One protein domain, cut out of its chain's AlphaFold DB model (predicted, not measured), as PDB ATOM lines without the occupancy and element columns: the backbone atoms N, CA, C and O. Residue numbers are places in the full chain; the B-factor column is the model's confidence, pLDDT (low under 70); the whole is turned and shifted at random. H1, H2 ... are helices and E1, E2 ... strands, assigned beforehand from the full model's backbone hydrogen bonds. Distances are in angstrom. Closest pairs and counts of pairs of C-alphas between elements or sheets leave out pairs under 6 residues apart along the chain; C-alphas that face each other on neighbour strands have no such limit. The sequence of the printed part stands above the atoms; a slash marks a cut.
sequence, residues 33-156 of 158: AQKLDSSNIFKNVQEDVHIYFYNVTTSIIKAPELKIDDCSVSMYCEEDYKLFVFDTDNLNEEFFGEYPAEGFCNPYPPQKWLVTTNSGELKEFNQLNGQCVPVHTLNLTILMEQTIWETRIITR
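AT A GLANCE: This is residues 33 to 156 of the 158 residues of an uncharacterized protein of Caenorhabditis remanei (UniProt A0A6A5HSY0). Two sheets face to face make a sandwich, E2 E3 E6 E7 E8 as one layer and E1 E9 E4 E5 as the other, and E9 leads straight into the long helix H3; residues 142 to 156, of which 142 to 154 belong to H3, stick out as an arm. The short helices H1 and H2 only graze the four-strand sheet. The printed part has 124 residues with three named helices and nine named strands, in the order E1 H1 H2 E2 E3 E4 E5 E6 E7 E8 E9 H3, of mixed class; the larger sheet is antiparallel, the smaller mixed. It is compact, with a radius of gyration of the C-alphas of 16.0 A, yet elongated, spanning 57 by 31 by 31 A; the body without the arm spans 41 by 31 by 25 A.

HOW THE PARTS SIT: Begin with the strongly twisted sheet of E2, residues 65 to 69, E3, 72 to 76, E6, 101 to 105, E7, 113 to 116, and E8, 122 to 125, in that order. In the hairpin E2 and E3, find N 67 and O 74 at 2.8 A; between antiparallel E3 and E6, N 73 and O 103 are 2.9 A apart. E6 E7 E8 form a meander, each strand the antiparallel neighbour of the one before, with N 104 and O 114 at 2.9 A and N 115 and O 123 at 2.9 A. The other sheet runs E1, residues 33 to 35, E9, 127 to 134, E4, 81 to 86, and E5, 93 to 97. E1 and E9 are parallel, with N 34 and O 128 at 2.9 A; E9 and E4 are antiparallel, with N 84 and O 131 at 3.0 A; the hairpin E4 and E5 has N 85 and O 94 at 2.9 A. The facing parts of the sheets are 10.2 A centre to centre; the closest C-alphas of E7 and E9 are those of Trp 113 and Leu 128, 7.0 A. H1, residues 41 to 44, and H2, 53 to 56, are close but not clearly touching: C-alphas 41 and 56, their closest, are 7.4 A apart. H3, residues 135 to 154, grazes the smaller sheet with residues 135 to 138. In H3 every O i to N i+4 pair is within hydrogen-bond range; H1 and H2 are too short for one.

IN THESE COORDINATES: Find C-alpha 33 at (50.302, -30.110, 53.764), where E1 begins. E9 is 22.8 A long, E4 16.3 A. H3 runs 29.5 A to C-alpha 154 at (29.830, -9.437, 17.610).

THE WHOLE: The C-alphas farthest apart, of Asp 70 and Arg 156, are 58.6 A apart. The printed part has no cut, and no link is long. pLDDT is under 70 at residue 59 and residues 137 to 156.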
ATOM      1  N   ALA A  33      51.205 -31.221  54.025       96.69
ATOM      2  CA  ALA A  33      50.302 -30.110  53.764       96.69
ATOM      3  C   ALA A  33      51.108 -28.817  53.649       96.69
ATOM      4  O   ALA A  33      52.089 -28.631  54.375       96.69
ATOM      5  N   GLN A  34      50.720 -27.934  52.733       96.06
ATOM      6  CA  GLN A  34      51.406 -26.668  52.510       96.06
ATOM      7  C   GLN A  34      50.422 -25.510  52.392       96.06
ATOM      8  O   GLN A  34      49.396 -25.587  51.719       96.06
ATOM      9  N   LYS A  35      50.804 -24.407  53.036       96.56
ATOM     10  CA  LYS A  35      50.173 -23.101  52.900       96.56
ATOM     11  C   LYS A  35      50.832 -22.372  51.733       96.56
ATOM     12  O   LYS A  35      52.027 -22.070  51.807       96.56
ATOM     13  N   LEU A  36      50.081 -22.113  50.669       94.50
ATOM     14  CA  LEU A  36      50.606 -21.447  49.483       94.50
ATOM     15  C   LEU A  36      50.170 -19.986  49.410       94.50
ATOM     16  O   LEU A  36      49.033 -19.641  49.720       94.50
ATOM     17  N   ASP A  37      51.099 -19.135  48.995       92.38
ATOM     18  CA  ASP A  37      50.917 -17.705  48.776       92.38
ATOM     19  C   ASP A  37      51.750 -17.234  47.574       92.38
ATOM     20  O   ASP A  37      52.431 -18.015  46.898       92.38
ATOM     21  N   SER A  38      51.718 -15.932  47.295       89.44
ATOM     22  CA  SER A  38      52.427 -15.338  46.157       89.44
ATOM     23  C   SER A  38      53.951 -15.525  46.199       89.44
ATOM     24  O   SER A  38      54.603 -15.417  45.160       89.44
ATOM     25  N   SER A  39      54.539 -15.841  47.359       90.00
ATOM     26  CA  SER A  39      55.982 -16.049  47.515       90.00
ATOM     27  C   SER A  39      56.445 -17.458  47.129       90.00
ATOM     28  O   SER A  39      57.621 -17.653  46.799       90.00
ATOM     29  N   ASN A  40      55.549 -18.453  47.171       90.62
ATOM     30  CA  ASN A  40      55.912 -19.859  46.987       90.62
ATOM     31  C   ASN A  40      55.104 -20.601  45.907       90.62
ATOM     32  O   ASN A  40      55.533 -21.679  45.494       90.62
ATOM     33  N   ILE A  41      54.007 -20.040  45.392       88.12
ATOM     34  CA  ILE A  41      53.119 -20.731  44.445       88.12
ATOM     35  C   ILE A  41      53.836 -21.219  43.174       88.12
ATOM     36  O   ILE A  41      53.689 -22.375  42.786       88.12
ATOM     37  N   PHE A  42      54.719 -20.405  42.589       86.94
ATOM     38  CA  PHE A  42      55.454 -20.745  41.360       86.94
ATOM     39  C   PHE A  42      56.511 -21.846  41.530       86.94
ATOM     40  O   PHE A  42      57.039 -22.350  40.545       86.94
ATOM     41  N   LYS A  43      56.847 -22.223  42.769       86.44
ATOM     42  CA  LYS A  43      57.714 -23.383  43.036       86.44
ATOM     43  C   LYS A  43      56.934 -24.694  43.060       86.44
ATOM     44  O   LYS A  43      57.547 -25.751  42.975       86.44
ATOM     45  N   ASN A  44      55.615 -24.611  43.223       83.94
ATOM     46  CA  ASN A  44      54.744 -25.762  43.423       83.94
ATOM     47  C   ASN A  44      53.851 -26.026  42.208       83.94
ATOM     48  O   ASN A  44      53.398 -27.148  42.036       83.94
ATOM     49  N   VAL A  45      53.612 -25.027  41.355       84.38
ATOM     50  CA  VAL A  45      52.700 -25.149  40.213       84.38
ATOM     51  C   VAL A  45      53.408 -24.742  38.923       84.38
ATOM     52  O   VAL A  45      54.032 -23.686  38.852       84.38
ATOM     53  N   GLN A  46      53.293 -25.594  37.907       84.62
ATOM     54  CA  GLN A  46      53.847 -25.433  36.558       84.62
ATOM     55  C   GLN A  46      52.730 -25.209  35.521       84.62
ATOM     56  O   GLN A  46      51.702 -25.887  35.553       84.62
ATOM     57  N   GLU A  47      52.923 -24.259  34.607       81.12
ATOM     58  CA  GLU A  47      51.902 -23.799  33.646       81.12
ATOM     59  C   GLU A  47      51.456 -24.882  32.654       81.12
ATOM     60  O   GLU A  47      50.281 -24.970  32.310       81.12
ATOM     61  N   ASP A  48      52.379 -25.734  32.223       81.12
ATOM     62  CA  ASP A  48      52.165 -26.794  31.236       81.12
ATOM     63  C   ASP A  48      51.659 -28.115  31.836       81.12
ATOM     64  O   ASP A  48      51.208 -28.995  31.101       81.12
ATOM     65  N   VAL A  49      51.704 -28.254  33.165       81.06
ATOM     66  CA  VAL A  49      51.307 -29.477  33.881       81.06
ATOM     67  C   VAL A  49      49.959 -29.315  34.584       81.06
ATOM     68  O   VAL A  49      49.159 -30.251  34.604       81.06
ATOM     69  N   HIS A  50      49.682 -28.142  35.159       81.50
ATOM     70  CA  HIS A  50      48.539 -27.949  36.051       81.50
ATOM     71  C   HIS A  50      47.474 -27.059  35.414       81.50
ATOM     72  O   HIS A  50      47.660 -25.853  35.261       81.50
ATOM     73  N   ILE A  51      46.306 -27.639  35.121       80.56
ATOM     74  CA  ILE A  51      45.167 -26.941  34.494       80.56
ATOM     75  C   ILE A  51      44.676 -25.725  35.297       80.56
ATOM     76  O   ILE A  51      44.117 -24.785  34.740       80.56
ATOM     77  N   TYR A  52      44.924 -25.731  36.603       78.38
ATOM     78  CA  TYR A  52      44.551 -24.686  37.546       78.38
ATOM     79  C   TYR A  52      45.606 -23.588  37.703       78.38
ATOM     80  O   TYR A  52      45.380 -22.660  38.479       78.38
ATOM     81  N   PHE A  53      46.737 -23.652  36.984       79.00
ATOM     82  CA  PHE A  53      47.867 -22.726  37.128       79.00
ATOM     83  C   PHE A  53      47.435 -21.256  37.174       79.00
ATOM     84  O   PHE A  53      47.801 -20.544  38.109       79.00
ATOM     85  N   TYR A  54      46.608 -20.797  36.231       72.69
ATOM     86  CA  TYR A  54      46.180 -19.392  36.188       72.69
ATOM     87  C   TYR A  54      45.239 -19.002  37.335       72.69
ATOM     88  O   TYR A  54      45.269 -17.859  37.789       72.69
ATOM     89  N   ASN A  55      44.444 -19.945  37.843       72.19
ATOM     90  CA  ASN A  55      43.549 -19.707  38.978       72.19
ATOM     91  C   ASN A  55      44.353 -19.541  40.270       72.19
ATOM     92  O   ASN A  55      43.970 -18.773  41.156       72.19
ATOM     93  N   VAL A  56      45.478 -20.259  40.365       74.00
ATOM     94  CA  VAL A  56      46.277 -20.321  41.585       74.00
ATOM     95  C   VAL A  56      47.435 -19.336  41.630       74.00
ATOM     96  O   VAL A  56      47.807 -18.891  42.701       74.00
ATOM     97  N   THR A  57      47.955 -18.881  40.494       76.69
ATOM     98  CA  THR A  57      49.145 -18.005  40.445       76.69
ATOM     99  C   THR A  57      48.850 -16.501  40.415       76.69
ATOM    100  O   THR A  57      49.728 -15.695  40.098       76.69
ATOM    101  N   THR A  58      47.632 -16.074  40.765       74.12
ATOM    102  CA  THR A  58      47.296 -14.639  40.800       74.12
ATOM    103  C   THR A  58      48.075 -13.901  41.900       74.12
ATOM    104  O   THR A  58      48.357 -14.452  42.961       74.12
ATOM    105  N   SER A  59      48.413 -12.625  41.693       64.50
ATOM    106  CA  SER A  59      49.252 -11.857  42.634       64.50
ATOM    107  C   SER A  59      48.590 -11.530  43.981       64.50
ATOM    108  O   SER A  59      49.259 -11.016  44.877       64.50
ATOM    109  N   ILE A  60      47.293 -11.810  44.135       80.38
ATOM    110  CA  ILE A  60      46.468 -11.388  45.282       80.38
ATOM    111  C   ILE A  60      46.107 -12.581  46.193       80.38
ATOM    112  O   ILE A  60      45.308 -12.442  47.120       80.38
ATOM    113  N   ILE A  61      46.679 -13.765  45.951       88.75
ATOM    114  CA  ILE A  61      46.449 -14.926  46.819       88.75
ATOM    115  C   ILE A  61      47.091 -14.744  48.198       88.75
ATOM    116  O   ILE A  61      48.102 -14.052  48.355       88.75
ATOM    117  N   LYS A  62      46.523 -15.417  49.197       92.81
ATOM    118  CA  LYS A  62      47.064 -15.500  50.557       92.81
ATOM    119  C   LYS A  62      47.227 -16.951  50.998       92.81
ATOM    120  O   LYS A  62      46.504 -17.833  50.542       92.81
ATOM    121  N   ALA A  63      48.133 -17.155  51.946       96.31
ATOM    122  CA  ALA A  63      48.261 -18.410  52.668       96.31
ATOM    123  C   ALA A  63      46.998 -18.680  53.511       96.31
ATOM    124  O   ALA A  63      46.544 -17.764  54.200       96.31
ATOM    125  N   PRO A  64      46.453 -19.911  53.510       97.62
ATOM    126  CA  PRO A  64      45.329 -20.277  54.363       97.62
ATOM    127  C   PRO A  64      45.772 -20.470  55.809       97.62
ATOM    128  O   PRO A  64      46.954 -20.670  56.100       97.62
ATOM    129  N   GLU A  65      44.820 -20.482  56.729       98.25
ATOM    130  CA  GLU A  65      45.039 -21.059  58.047       98.25
ATOM    131  C   GLU A  65      45.031 -22.583  57.949       98.25
ATOM    132  O   GLU A  65      44.197 -23.170  57.263       98.25
ATOM    133  N   LEU A  66      45.998 -23.223  58.607       98.00
ATOM    134  CA  LEU A  66      46.184 -24.672  58.584       98.00
ATOM    135  C   LEU A  66      46.370 -25.166  60.013       98.00
ATOM    136  O   LEU A  66      47.305 -24.754  60.701       98.00
ATOM    137  N   LYS A  67      45.495 -26.075  60.428       97.75
ATOM    138  CA  LYS A  67      45.553 -26.768  61.712       97.75
ATOM    139  C   LYS A  67      45.660 -28.259  61.441       97.75
ATOM    140  O   LYS A  67      44.836 -28.813  60.720       97.75
ATOM    141  N   ILE A  68      46.683 -28.887  62.008       96.69
ATOM    142  CA  ILE A  68      46.851 -30.339  61.998       96.69
ATOM    143  C   ILE A  68      46.927 -30.775  63.453       96.69
ATOM    144  O   ILE A  68      47.775 -30.272  64.192       96.69
ATOM    145  N   ASP A  69      46.033 -31.675  63.840       94.81
ATOM    146  CA  ASP A  69      45.995 -32.278  65.170       94.81
ATOM    147  C   ASP A  69      45.975 -33.800  65.014       94.81
ATOM    148  O   ASP A  69      45.047 -34.364  64.426       94.81
ATOM    149  N   ASP A  70      47.053 -34.451  65.450       91.69
ATOM    150  CA  ASP A  70      47.389 -35.845  65.151       91.69
ATOM    151  C   ASP A  70      47.265 -36.195  63.653       91.69
ATOM    152  O   ASP A  70      48.134 -35.880  62.838       91.69
ATOM    153  N   CYS A  71      46.181 -36.878  63.288       95.56
ATOM    154  CA  CYS A  71      45.878 -37.325  61.935       95.56
ATOM    155  C   CYS A  71      44.690 -36.572  61.333       95.56
ATOM    156  O   CYS A  71      44.167 -37.012  60.318       95.56
ATOM    157  N   SER A  72      44.234 -35.484  61.947       97.06
ATOM    158  CA  SER A  72      43.161 -34.635  61.430       97.06
ATOM    159  C   SER A  72      43.726 -33.334  60.870       97.06
ATOM    160  O   SER A  72      44.739 -32.827  61.358       97.06
ATOM    161  N   VAL A  73      43.089 -32.807  59.829       97.94
ATOM    162  CA  VAL A  73      43.445 -31.523  59.226       97.94
ATOM    163  C   VAL A  73      42.209 -30.665  59.034       97.94
ATOM    164  O   VAL A  73      41.184 -31.153  58.566       97.94
ATOM    165  N   SER A  74      42.363 -29.384  59.349       97.94
ATOM    166  CA  SER A  74      41.427 -28.316  59.027       97.94
ATOM    167  C   SER A  74      42.204 -27.196  58.348       97.94
ATOM    168  O   SER A  74      43.168 -26.657  58.908       97.94
ATOM    169  N   MET A  75      41.818 -26.859  57.122       98.38
ATOM    170  CA  MET A  75      42.403 -25.756  56.366       98.38
ATOM    171  C   MET A  75      41.302 -24.799  55.927       98.38
ATOM    172  O   MET A  75      40.296 -25.245  55.389       98.38
ATOM    173  N   TYR A  76      41.473 -23.497  56.145       97.88
ATOM    174  CA  TYR A  76      40.445 -22.501  55.836       97.88
ATOM    175  C   TYR A  76      41.039 -21.131  55.519       97.88
ATOM    176  O   TYR A  76      42.213 -20.862  55.767       97.88
ATOM    177  N   CYS A  77      40.206 -20.259  54.963       97.06
ATOM    178  CA  CYS A  77      40.551 -18.875  54.677       97.06
ATOM    179  C   CYS A  77      39.822 -17.922  55.622       97.06
ATOM    180  O   CYS A  77      38.766 -18.248  56.159       97.06
ATOM    181  N   GLU A  78      40.397 -16.737  55.810       94.00
ATOM    182  CA  GLU A  78      39.702 -15.612  56.434       94.00
ATOM    183  C   GLU A  78      38.512 -15.155  55.571       94.00
ATOM    184  O   GLU A  78      38.380 -15.534  54.402       94.00
ATOM    185  N   GLU A  79      37.665 -14.302  56.148       87.12
ATOM    186  CA  GLU A  79      36.580 -13.630  55.430       87.12
ATOM    187  C   GLU A  79      37.106 -12.913  54.164       87.12
ATOM    188  O   GLU A  79      38.278 -12.549  54.072       87.12
ATOM    189  N   ASP A  80      36.248 -12.757  53.149       89.56
ATOM    190  CA  ASP A  80      36.568 -12.198  51.817       89.56
ATOM    191  C   ASP A  80      37.539 -13.002  50.937       89.56
ATOM    192  O   ASP A  80      37.840 -12.614  49.798       89.56
ATOM    193  N   TYR A  81      37.959 -14.174  51.405       91.50
ATOM    194  CA  TYR A  81      38.722 -15.136  50.626       91.50
ATOM    195  C   TYR A  81      37.976 -16.460  50.496       91.50
ATOM    196  O   TYR A  81      37.079 -16.794  51.267       91.50
ATOM    197  N   LYS A  82      38.330 -17.209  49.457       92.00
ATOM    198  CA  LYS A  82      37.786 -18.524  49.149       92.00
ATOM    199  C   LYS A  82      38.918 -19.533  49.066       92.00
ATOM    200  O   LYS A  82      39.950 -19.259  48.448       92.00
ATOM    201  N   LEU A  83      38.716 -20.686  49.688       94.88
ATOM    202  CA  LEU A  83      39.689 -21.757  49.755       94.88
ATOM    203  C   LEU A  83      39.673 -22.583  48.468       94.88
ATOM    204  O   LEU A  83      38.631 -23.075  48.028       94.88
ATOM    205  N   PHE A  84      40.861 -22.770  47.908       93.31
ATOM    206  CA  PHE A  84      41.128 -23.723  46.844       93.31
ATOM    207  C   PHE A  84      42.239 -24.666  47.300       93.31
ATOM    208  O   PHE A  84      43.287 -24.209  47.764       93.31
ATOM    209  N   VAL A  85      41.993 -25.969  47.183       95.19
ATOM    210  CA  VAL A  85      42.914 -27.030  47.593       95.19
ATOM    211  C   VAL A  85      43.250 -27.890  46.392       95.19
ATOM    212  O   VAL A  85      42.368 -28.233  45.611       95.19
ATOM    213  N   PHE A  86      44.512 -28.264  46.251       93.44
ATOM    214  CA  PHE A  86      44.973 -29.105  45.162       93.44
ATOM    215  C   PHE A  86      46.161 -29.975  45.562       93.44
ATOM    216  O   PHE A  86      46.824 -29.755  46.574       93.44
ATOM    217  N   ASP A  87      46.435 -30.966  44.729       93.06
ATOM    218  CA  ASP A  87      47.588 -31.842  44.804       93.06
ATOM    219  C   ASP A  87      48.325 -31.815  43.464       93.06
ATOM    220  O   ASP A  87      47.759 -31.989  42.380       93.06
ATOM    221  N   THR A  88      49.619 -31.543  43.556       88.12
ATOM    222  CA  THR A  88      50.520 -31.426  42.415       88.12
ATOM    223  C   THR A  88      50.920 -32.789  41.858       88.12
ATOM    224  O   THR A  88      51.241 -32.893  40.679       88.12
ATOM    225  N   ASP A  89      50.865 -33.842  42.674       86.88
ATOM    226  CA  ASP A  89      51.337 -35.179  42.313       86.88
ATOM    227  C   ASP A  89      50.253 -36.016  41.615       86.88
ATOM    228  O   ASP A  89      50.580 -36.914  40.839       86.88
ATOM    229  N   ASN A  90      48.967 -35.759  41.882       83.62
ATOM    230  CA  ASN A  90      47.849 -36.512  41.287       83.62
ATOM    231  C   ASN A  90      46.800 -35.645  40.564       83.62
ATOM    232  O   ASN A  90      45.784 -36.182  40.130       83.62
ATOM    233  N   LEU A  91      47.049 -34.335  40.420       83.88
ATOM    234  CA  LEU A  91      46.171 -33.355  39.761       83.88
ATOM    235  C   LEU A  91      44.772 -33.211  40.388       83.88
ATOM    236  O   LEU A  91      43.899 -32.578  39.793       83.88
ATOM    237  N   ASN A  92      44.539 -33.768  41.578       90.12
ATOM    238  CA  ASN A  92      43.283 -33.572  42.285       90.12
ATOM    239  C   ASN A  92      43.179 -32.135  42.786       90.12
ATOM    240  O   ASN A  92      44.118 -31.592  43.354       90.12
ATOM    241  N   GLU A  93      42.003 -31.545  42.628       91.38
ATOM    242  CA  GLU A  93      41.694 -30.191  43.082       91.38
ATOM    243  C   GLU A  93      40.266 -30.103  43.607       91.38
ATOM    244  O   GLU A  93      39.405 -30.877  43.193       91.38
ATOM    245  N   GLU A  94      39.997 -29.177  44.513       92.81
ATOM    246  CA  GLU A  94      38.664 -28.908  45.036       92.81
ATOM    247  C   GLU A  94      38.557 -27.432  45.428       92.81
ATOM    248  O   GLU A  94      39.408 -26.880  46.137       92.81
ATOM    249  N   PHE A  95      37.486 -26.783  44.973       91.50
ATOM    250  CA  PHE A  95      37.140 -25.436  45.403       91.50
ATOM    251  C   PHE A  95      36.167 -25.513  46.579       91.50
ATOM    252  O   PHE A  95      34.974 -25.766  46.406       91.50
ATOM    253  N   PHE A  96      36.690 -25.271  47.777       92.88
ATOM    254  CA  PHE A  96      35.932 -25.316  49.025       92.88
ATOM    255  C   PHE A  96      35.129 -24.038  49.282       92.88
ATOM    256  O   PHE A  96      34.112 -24.063  49.976       92.88
ATOM    257  N   GLY A  97      35.527 -22.920  48.674       91.88
ATOM    258  CA  GLY A  97      34.813 -21.663  48.842       91.88
ATOM    259  C   GLY A  97      34.992 -21.110  50.256       91.88
ATOM    260  O   GLY A  97      36.114 -20.872  50.687       91.88
ATOM    261  N   GLU A  98      33.893 -20.856  50.960       92.56
ATOM    262  CA  GLU A  98      33.907 -20.351  52.349       92.56
ATOM    263  C   GLU A  98      34.112 -21.456  53.388       92.56
ATOM    264  O   GLU A  98      34.351 -21.166  54.558       92.56
ATOM    265  N   TYR A  99      33.997 -22.717  52.974       94.81
ATOM    266  CA  TYR A  99      34.057 -23.851  53.881       94.81
ATOM    267  C   TYR A  99      35.502 -24.304  54.113       94.81
ATOM    268  O   TYR A  99      36.350 -24.162  53.226       94.81
ATOM    269  N   PRO A 100      35.806 -24.852  55.300       96.50
ATOM    270  CA  PRO A 100      37.092 -25.480  55.547       96.50
ATOM    271  C   PRO A 100      37.224 -26.787  54.756       96.50
ATOM    272  O   PRO A 100      36.255 -27.525  54.575       96.50
ATOM    273  N   ALA A 101      38.449 -27.106  54.349       97.94
ATOM    274  CA  ALA A 101      38.817 -28.454  53.950       97.94
ATOM    275  C   ALA A 101      39.118 -29.271  55.212       97.94
ATOM    276  O   ALA A 101      40.118 -29.026  55.892       97.94
ATOM    277  N   GLU A 102      38.243 -30.229  55.508       97.75
ATOM    278  CA  GLU A 102      38.339 -31.119  56.666       97.75
ATOM    279  C   GLU A 102      38.660 -32.541  56.209       97.75
ATOM    280  O   GLU A 102      38.038 -33.082  55.281       97.75
ATOM    281  N   GLY A 103      39.625 -33.175  56.867       96.81
ATOM    282  CA  GLY A 103      40.045 -34.510  56.471       96.81
ATOM    283  C   GLY A 103      40.923 -35.229  57.474       96.81
ATOM    284  O   GLY A 103      41.272 -34.712  58.536       96.81
ATOM    285  N   PHE A 104      41.302 -36.444  57.091       97.44
ATOM    286  CA  PHE A 104      42.139 -37.321  57.897       97.44
ATOM    287  C   PHE A 104      43.333 -37.844  57.098       97.44
ATOM    288  O   PHE A 104      43.211 -38.189  55.924       97.44
ATOM    289  N   CYS A 105      44.493 -37.919  57.738       97.50
ATOM    290  CA  CYS A 105      45.685 -38.561  57.210       97.50
ATOM    291  C   CYS A 105      45.569 -40.070  57.414       97.50
ATOM    292  O   CYS A 105      45.382 -40.537  58.539       97.50
ATOM    293  N   ASN A 106      45.726 -40.842  56.343       95.06
ATOM    294  CA  ASN A 106      45.957 -42.273  56.456       95.06
ATOM    295  C   ASN A 106      47.380 -42.502  57.010       95.06
ATOM    296  O   ASN A 106      48.343 -42.148  56.327       95.06
ATOM    297  N   PRO A 107      47.545 -43.105  58.205       93.00
ATOM    298  CA  PRO A 107      48.856 -43.290  58.830       93.00
ATOM    299  C   PRO A 107      49.716 -44.361  58.141       93.00
ATOM    300  O   PRO A 107      50.907 -44.492  58.436       93.00
ATOM    301  N   TYR A 108      49.152 -45.146  57.222       91.31
ATOM    302  CA  TYR A 108      49.882 -46.210  56.542       91.31
ATOM    303  C   TYR A 108      50.534 -45.714  55.246       91.31
ATOM    304  O   TYR A 108      49.902 -44.987  54.483       91.31
ATOM    305  N   PRO A 109      51.792 -46.097  54.965       90.00
ATOM    306  CA  PRO A 109      52.493 -45.661  53.764       90.00
ATOM    307  C   PRO A 109      51.901 -46.286  52.478       90.00
ATOM    308  O   PRO A 109      51.618 -47.484  52.469       90.00
ATOM    309  N   PRO A 110      51.797 -45.525  51.368       92.19
ATOM    310  CA  PRO A 110      52.039 -44.085  51.283       92.19
ATOM    311  C   PRO A 110      50.949 -43.308  52.031       92.19
ATOM    312  O   PRO A 110      49.764 -43.511  51.781       92.19
ATOM    313  N   GLN A 111      51.364 -42.424  52.943       94.62
ATOM    314  CA  GLN A 111      50.431 -41.646  53.748       94.62
ATOM    315  C   GLN A 111      49.830 -40.528  52.904       94.62
ATOM    316  O   GLN A 111      50.561 -39.793  52.235       94.62
ATOM    317  N   LYS A 112      48.505 -40.417  52.934       97.19
ATOM    318  CA  LYS A 112      47.730 -39.484  52.113       97.19
ATOM    319  C   LYS A 112      46.575 -38.905  52.909       97.19
ATOM    320  O   LYS A 112      46.065 -39.553  53.825       97.19
ATOM    321  N   TRP A 113      46.151 -37.707  52.538       97.69
ATOM    322  CA  TRP A 113      44.956 -37.082  53.084       97.69
ATOM    323  C   TRP A 113      43.708 -37.617  52.400       97.69
ATOM    324  O   TRP A 113      43.676 -37.756  51.181       97.69
ATOM    325  N   LEU A 114      42.669 -37.851  53.190       97.38
ATOM    326  CA  LEU A 114      41.317 -38.120  52.736       97.38
ATOM    327  C   LEU A 114      40.429 -36.974  53.218       97.38
ATOM    328  O   LEU A 114      40.199 -36.829  54.419       97.38
ATOM    329  N   VAL A 115      39.988 -36.136  52.287       97.88
ATOM    330  CA  VAL A 115      39.270 -34.888  52.565       97.88
ATOM    331  C   VAL A 115      37.840 -35.015  52.069       97.88
ATOM    332  O   VAL A 115      37.607 -35.553  50.987       97.88
ATOM    333  N   THR A 116      36.883 -34.524  52.854       95.88
ATOM    334  CA  THR A 116      35.475 -34.483  52.434       95.88
ATOM    335  C   THR A 116      35.262 -33.277  51.530       95.88
ATOM    336  O   THR A 116      35.524 -32.161  51.956       95.88
ATOM    337  N   THR A 117      34.816 -33.484  50.294       94.31
ATOM    338  CA  THR A 117      34.525 -32.423  49.317       94.31
ATOM    339  C   THR A 117      33.208 -31.714  49.629       94.31
ATOM    340  O   THR A 117      32.409 -32.168  50.453       94.31
ATOM    341  N   ASN A 118      32.910 -30.639  48.895       90.06
ATOM    342  CA  ASN A 118      31.617 -29.956  49.000       90.06
ATOM    343  C   ASN A 118      30.429 -30.826  48.543       90.06
ATOM    344  O   ASN A 118      29.294 -30.576  48.948       90.06
ATOM    345  N   SER A 119      30.670 -31.861  47.728       91.12
ATOM    346  CA  SER A 119      29.653 -32.863  47.374       91.12
ATOM    347  C   SER A 119      29.406 -33.898  48.480       91.12
ATOM    348  O   SER A 119      28.467 -34.687  48.372       91.12
ATOM    349  N   GLY A 120      30.218 -33.899  49.543       90.19
ATOM    350  CA  GLY A 120      30.195 -34.910  50.602       90.19
ATOM    351  C   GLY A 120      30.958 -36.191  50.253       90.19
ATOM    352  O   GLY A 120      30.882 -37.169  50.994       90.19
ATOM    353  N   GLU A 121      31.685 -36.210  49.134       94.44
ATOM    354  CA  GLU A 121      32.519 -37.339  48.726       94.44
ATOM    355  C   GLU A 121      33.897 -37.271  49.390       94.44
ATOM    356  O   GLU A 121      34.395 -36.202  49.729       94.44
ATOM    357  N   LEU A 122      34.541 -38.424  49.563       94.69
ATOM    358  CA  LEU A 122      35.910 -38.479  50.069       94.69
ATOM    359  C   LEU A 122      36.892 -38.459  48.901       94.69
ATOM    360  O   LEU A 122      36.850 -39.330  48.031       94.69
ATOM    361  N   LYS A 123      37.799 -37.483  48.908       95.88
ATOM    362  CA  LYS A 123      38.821 -37.291  47.877       95.88
ATOM    363  C   LYS A 123      40.218 -37.408  48.470       95.88
ATOM    364  O   LYS A 123      40.496 -36.886  49.549       95.88
ATOM    365  N   GLU A 124      41.090 -38.122  47.766       96.44
ATOM    366  CA  GLU A 124      42.447 -38.421  48.220       96.44
ATOM    367  C   GLU A 124      43.465 -37.404  47.679       96.44
ATOM    368  O   GLU A 124      43.494 -37.117  46.482       96.44
ATOM    369  N   PHE A 125      44.345 -36.909  48.548       96.69
ATOM    370  CA  PHE A 125      45.445 -36.007  48.204       96.69
ATOM    371  C   PHE A 125      46.756 -36.579  48.765       96.69
ATOM    372  O   PHE A 125      46.887 -36.795  49.972       96.69
ATOM    373  N   ASN A 126      47.747 -36.821  47.909       95.88
ATOM    374  CA  ASN A 126      49.120 -37.145  48.303       95.88
ATOM    375  C   ASN A 126      49.744 -35.992  49.103       95.88
ATOM    376  O   ASN A 126      50.485 -36.216  50.063       95.88
ATOM    377  N   GLN A 127      49.415 -34.760  48.719       94.44
ATOM    378  CA  GLN A 127      49.796 -33.546  49.420       94.44
ATOM    379  C   GLN A 127      48.648 -32.540  49.399       94.44
ATOM    380  O   GLN A 127      48.055 -32.283  48.358       94.44
ATOM    381  N   LEU A 128      48.357 -31.951  50.556       96.56
ATOM    382  CA  LEU A 128      47.308 -30.950  50.696       96.56
ATOM    383  C   LEU A 128      47.892 -29.549  50.505       96.56
ATOM    384  O   LEU A 128      48.343 -28.921  51.466       96.56
ATOM    385  N   ASN A 129      47.920 -29.066  49.267       95.81
ATOM    386  CA  ASN A 129      48.275 -27.680  48.987       95.81
ATOM    387  C   ASN A 129      47.020 -26.833  49.022       95.81
ATOM    388  O   ASN A 129      46.062 -27.147  48.324       95.81
ATOM    389  N   GLY A 130      47.019 -25.751  49.789       95.75
ATOM    390  CA  GLY A 130      45.891 -24.832  49.767       95.75
ATOM    391  C   GLY A 130      46.298 -23.381  49.710       95.75
ATOM    392  O   GLY A 130      47.384 -22.986  50.147       95.75
ATOM    393  N   GLN A 131      45.378 -22.597  49.169       94.44
ATOM    394  CA  GLN A 131      45.511 -21.164  48.998       94.44
ATOM    395  C   GLN A 131      44.169 -20.454  49.123       94.44
ATOM    396  O   GLN A 131      43.107 -21.012  48.838       94.44
ATOM    397  N   CYS A 132      44.247 -19.181  49.483       94.69
ATOM    398  CA  CYS A 132      43.112 -18.288  49.596       94.69
ATOM    399  C   CYS A 132      43.065 -17.342  48.402       94.69
ATOM    400  O   CYS A 132      43.963 -16.520  48.216       94.69
ATOM    401  N   VAL A 133      41.991 -17.429  47.618       89.56
ATOM    402  CA  VAL A 133      41.720 -16.552  46.473       89.56
ATOM    403  C   VAL A 133      40.702 -15.488  46.888       89.56
ATOM    404  O   VAL A 133      39.659 -15.845  47.433       89.56
ATOM    405  N   PRO A 134      40.951 -14.190  46.655       86.94
ATOM    406  CA  PRO A 134      40.002 -13.146  47.031       86.94
ATOM    407  C   PRO A 134      38.727 -13.220  46.181       86.94
ATOM    408  O   PRO A 134      38.787 -13.428  44.964       86.94
ATOM    409  N   VAL A 135      37.569 -12.980  46.803       79.62
ATOM    410  CA  VAL A 135      36.248 -13.067  46.143       79.62
ATOM    411  C   VAL A 135      36.160 -12.179  44.899       79.62
ATOM    412  O   VAL A 135      35.628 -12.589  43.869       79.62
ATOM    413  N   HIS A 136      36.720 -10.969  44.960       71.56
ATOM    414  CA  HIS A 136      36.690 -10.030  43.838       71.56
ATOM    415  C   HIS A 136      37.402 -10.563  42.585       71.56
ATOM    416  O   HIS A 136      36.968 -10.261  41.475       71.56
ATOM    417  N   THR A 137      38.442 -11.390  42.740       67.44
ATOM    418  CA  THR A 137      39.153 -11.995  41.604       67.44
ATOM    419  C   THR A 137      38.302 -13.056  40.913       67.44
ATOM    420  O   THR A 137      38.304 -13.105  39.690       67.44
ATOM    421  N   LEU A 138      37.507 -13.833  41.657       63.34
ATOM    422  CA  LEU A 138      36.578 -14.818  41.080       63.34
ATOM    423  C   LEU A 138      35.461 -14.148  40.269       63.34
ATOM    424  O   LEU A 138      35.081 -14.623  39.200       63.34
ATOM    425  N   ASN A 139      34.969 -13.004  40.747       56.66
ATOM    426  CA  ASN A 139      33.977 -12.215  40.018       56.66
ATOM    427  C   ASN A 139      34.555 -11.642  38.716       56.66
ATOM    428  O   ASN A 139      33.854 -11.585  37.710       56.66
ATOM    429  N   LEU A 140      35.833 -11.251  38.708       53.59
ATOM    430  CA  LEU A 140      36.503 -10.767  37.503       53.59
ATOM    431  C   LEU A 140      36.693 -11.870  36.456       53.59
ATOM    432  O   LEU A 140      36.509 -11.583  35.278       53.59
ATOM    433  N   THR A 141      36.980 -13.119  36.839       54.12
ATOM    434  CA  THR A 141      37.055 -14.241  35.883       54.12
ATOM    435  C   THR A 141      35.708 -14.512  35.216       54.12
ATOM    436  O   THR A 141      35.655 -14.670  33.998       54.12
ATOM    437  N   ILE A 142      34.610 -14.477  35.981       50.88
ATOM    438  CA  ILE A 142      33.243 -14.617  35.443       50.88
ATOM    439  C   ILE A 142      32.911 -13.457  34.492       50.88
ATOM    440  O   ILE A 142      32.385 -13.676  33.401       50.88
ATOM    441  N   LEU A 143      33.251 -12.221  34.869       46.34
ATOM    442  CA  LEU A 143      33.049 -11.044  34.018       46.34
ATOM    443  C   LEU A 143      33.908 -11.100  32.747       46.34
ATOM    444  O   LEU A 143      33.440 -10.721  31.673       46.34
ATOM    445  N   MET A 144      35.143 -11.603  32.830       48.94
ATOM    446  CA  MET A 144      36.001 -11.821  31.665       48.94
ATOM    447  C   MET A 144      35.412 -12.883  30.730       48.94
ATOM    448  O   MET A 144      35.358 -12.643  29.526       48.94
ATOM    449  N   GLU A 145      34.905 -14.008  31.247       47.16
ATOM    450  CA  GLU A 145      34.198 -14.997  30.423       47.16
ATOM    451  C   GLU A 145      32.964 -14.393  29.743       47.16
ATOM    452  O   GLU A 145      32.821 -14.525  28.528       47.16
ATOM    453  N   GLN A 146      32.110 -13.669  30.475       44.97
ATOM    454  CA  GLN A 146      30.927 -13.000  29.913       44.97
ATOM    455  C   GLN A 146      31.296 -11.995  28.809       44.97
ATOM    456  O   GLN A 146      30.703 -12.016  27.730       44.97
ATOM    457  N   THR A 147      32.342 -11.193  29.018       43.12
ATOM    458  CA  THR A 147      32.825 -10.216  28.026       43.12
ATOM    459  C   THR A 147      33.379 -10.904  26.768       43.12
ATOM    460  O   THR A 147      33.189 -10.421  25.648       43.12
ATOM    461  N   ILE A 148      34.033 -12.065  26.919       52.06
ATOM    462  CA  ILE A 148      34.549 -12.884  25.808       52.06
ATOM    463  C   ILE A 148      33.407 -13.531  25.000       52.06
ATOM    464  O   ILE A 148      33.520 -13.671  23.777       52.06
ATOM    465  N   TRP A 149      32.305 -13.928  25.644       39.22
ATOM    466  CA  TRP A 149      31.106 -14.412  24.948       39.22
ATOM    467  C   TRP A 149      30.431 -13.298  24.141       39.22
ATOM    468  O   TRP A 149      30.090 -13.515  22.978       39.22
ATOM    469  N   GLU A 150      30.319 -12.089  24.693       44.81
ATOM    470  CA  GLU A 150      29.743 -10.938  23.988       44.81
ATOM    471  C   GLU A 150      30.588 -10.512  22.772       44.81
ATOM    472  O   GLU A 150      30.052 -10.299  21.682       44.81
ATOM    473  N   THR A 151      31.921 -10.502  22.882       45.66
ATOM    474  CA  THR A 151      32.809 -10.197  21.738       45.66
ATOM    475  C   THR A 151      32.828 -11.293  20.666       45.66
ATOM    476  O   THR A 151      32.989 -10.987  19.478       45.66
ATOM    477  N   ARG A 152      32.594 -12.566  21.026       42.66
ATOM    478  CA  ARG A 152      32.416 -13.662  20.051       42.66
ATOM    479  C   ARG A 152      31.072 -13.623  19.318       42.66
ATOM    480  O   ARG A 152      30.994 -14.135  18.203       42.66
ATOM    481  N   ILE A 153      30.035 -13.014  19.894       48.97
ATOM    482  CA  ILE A 153      28.750 -12.794  19.207       48.97
ATOM    483  C   ILE A 153      28.873 -11.654  18.183       48.97
ATOM    484  O   ILE A 153      28.316 -11.752  17.094       48.97
ATOM    485  N   ILE A 154      29.663 -10.617  18.481       49.66
ATOM    486  CA  ILE A 154      29.830  -9.437  17.610       49.66
ATOM    487  C   ILE A 154      30.769  -9.704  16.412       49.66
ATOM    488  O   ILE A 154      30.702  -9.004  15.405       49.66
ATOM    489  N   THR A 155      31.623 -10.733  16.473       42.19
ATOM    490  CA  THR A 155      32.618 -11.045  15.422       42.19
ATOM    491  C   THR A 155      32.245 -12.208  14.499       42.19
ATOM    492  O   THR A 155      33.052 -12.577  13.645       42.19
ATOM    493  N   ARG A 156      31.034 -12.778  14.597       37.66
ATOM    494  CA  ARG A 156      30.539 -13.706  13.564       37.66
ATOM    495  C   ARG A 156      30.149 -12.909  12.310       37.66
ATOM    496  O   ARG A 156      29.219 -12.109  12.397       37.66
TER     497      ARG A 156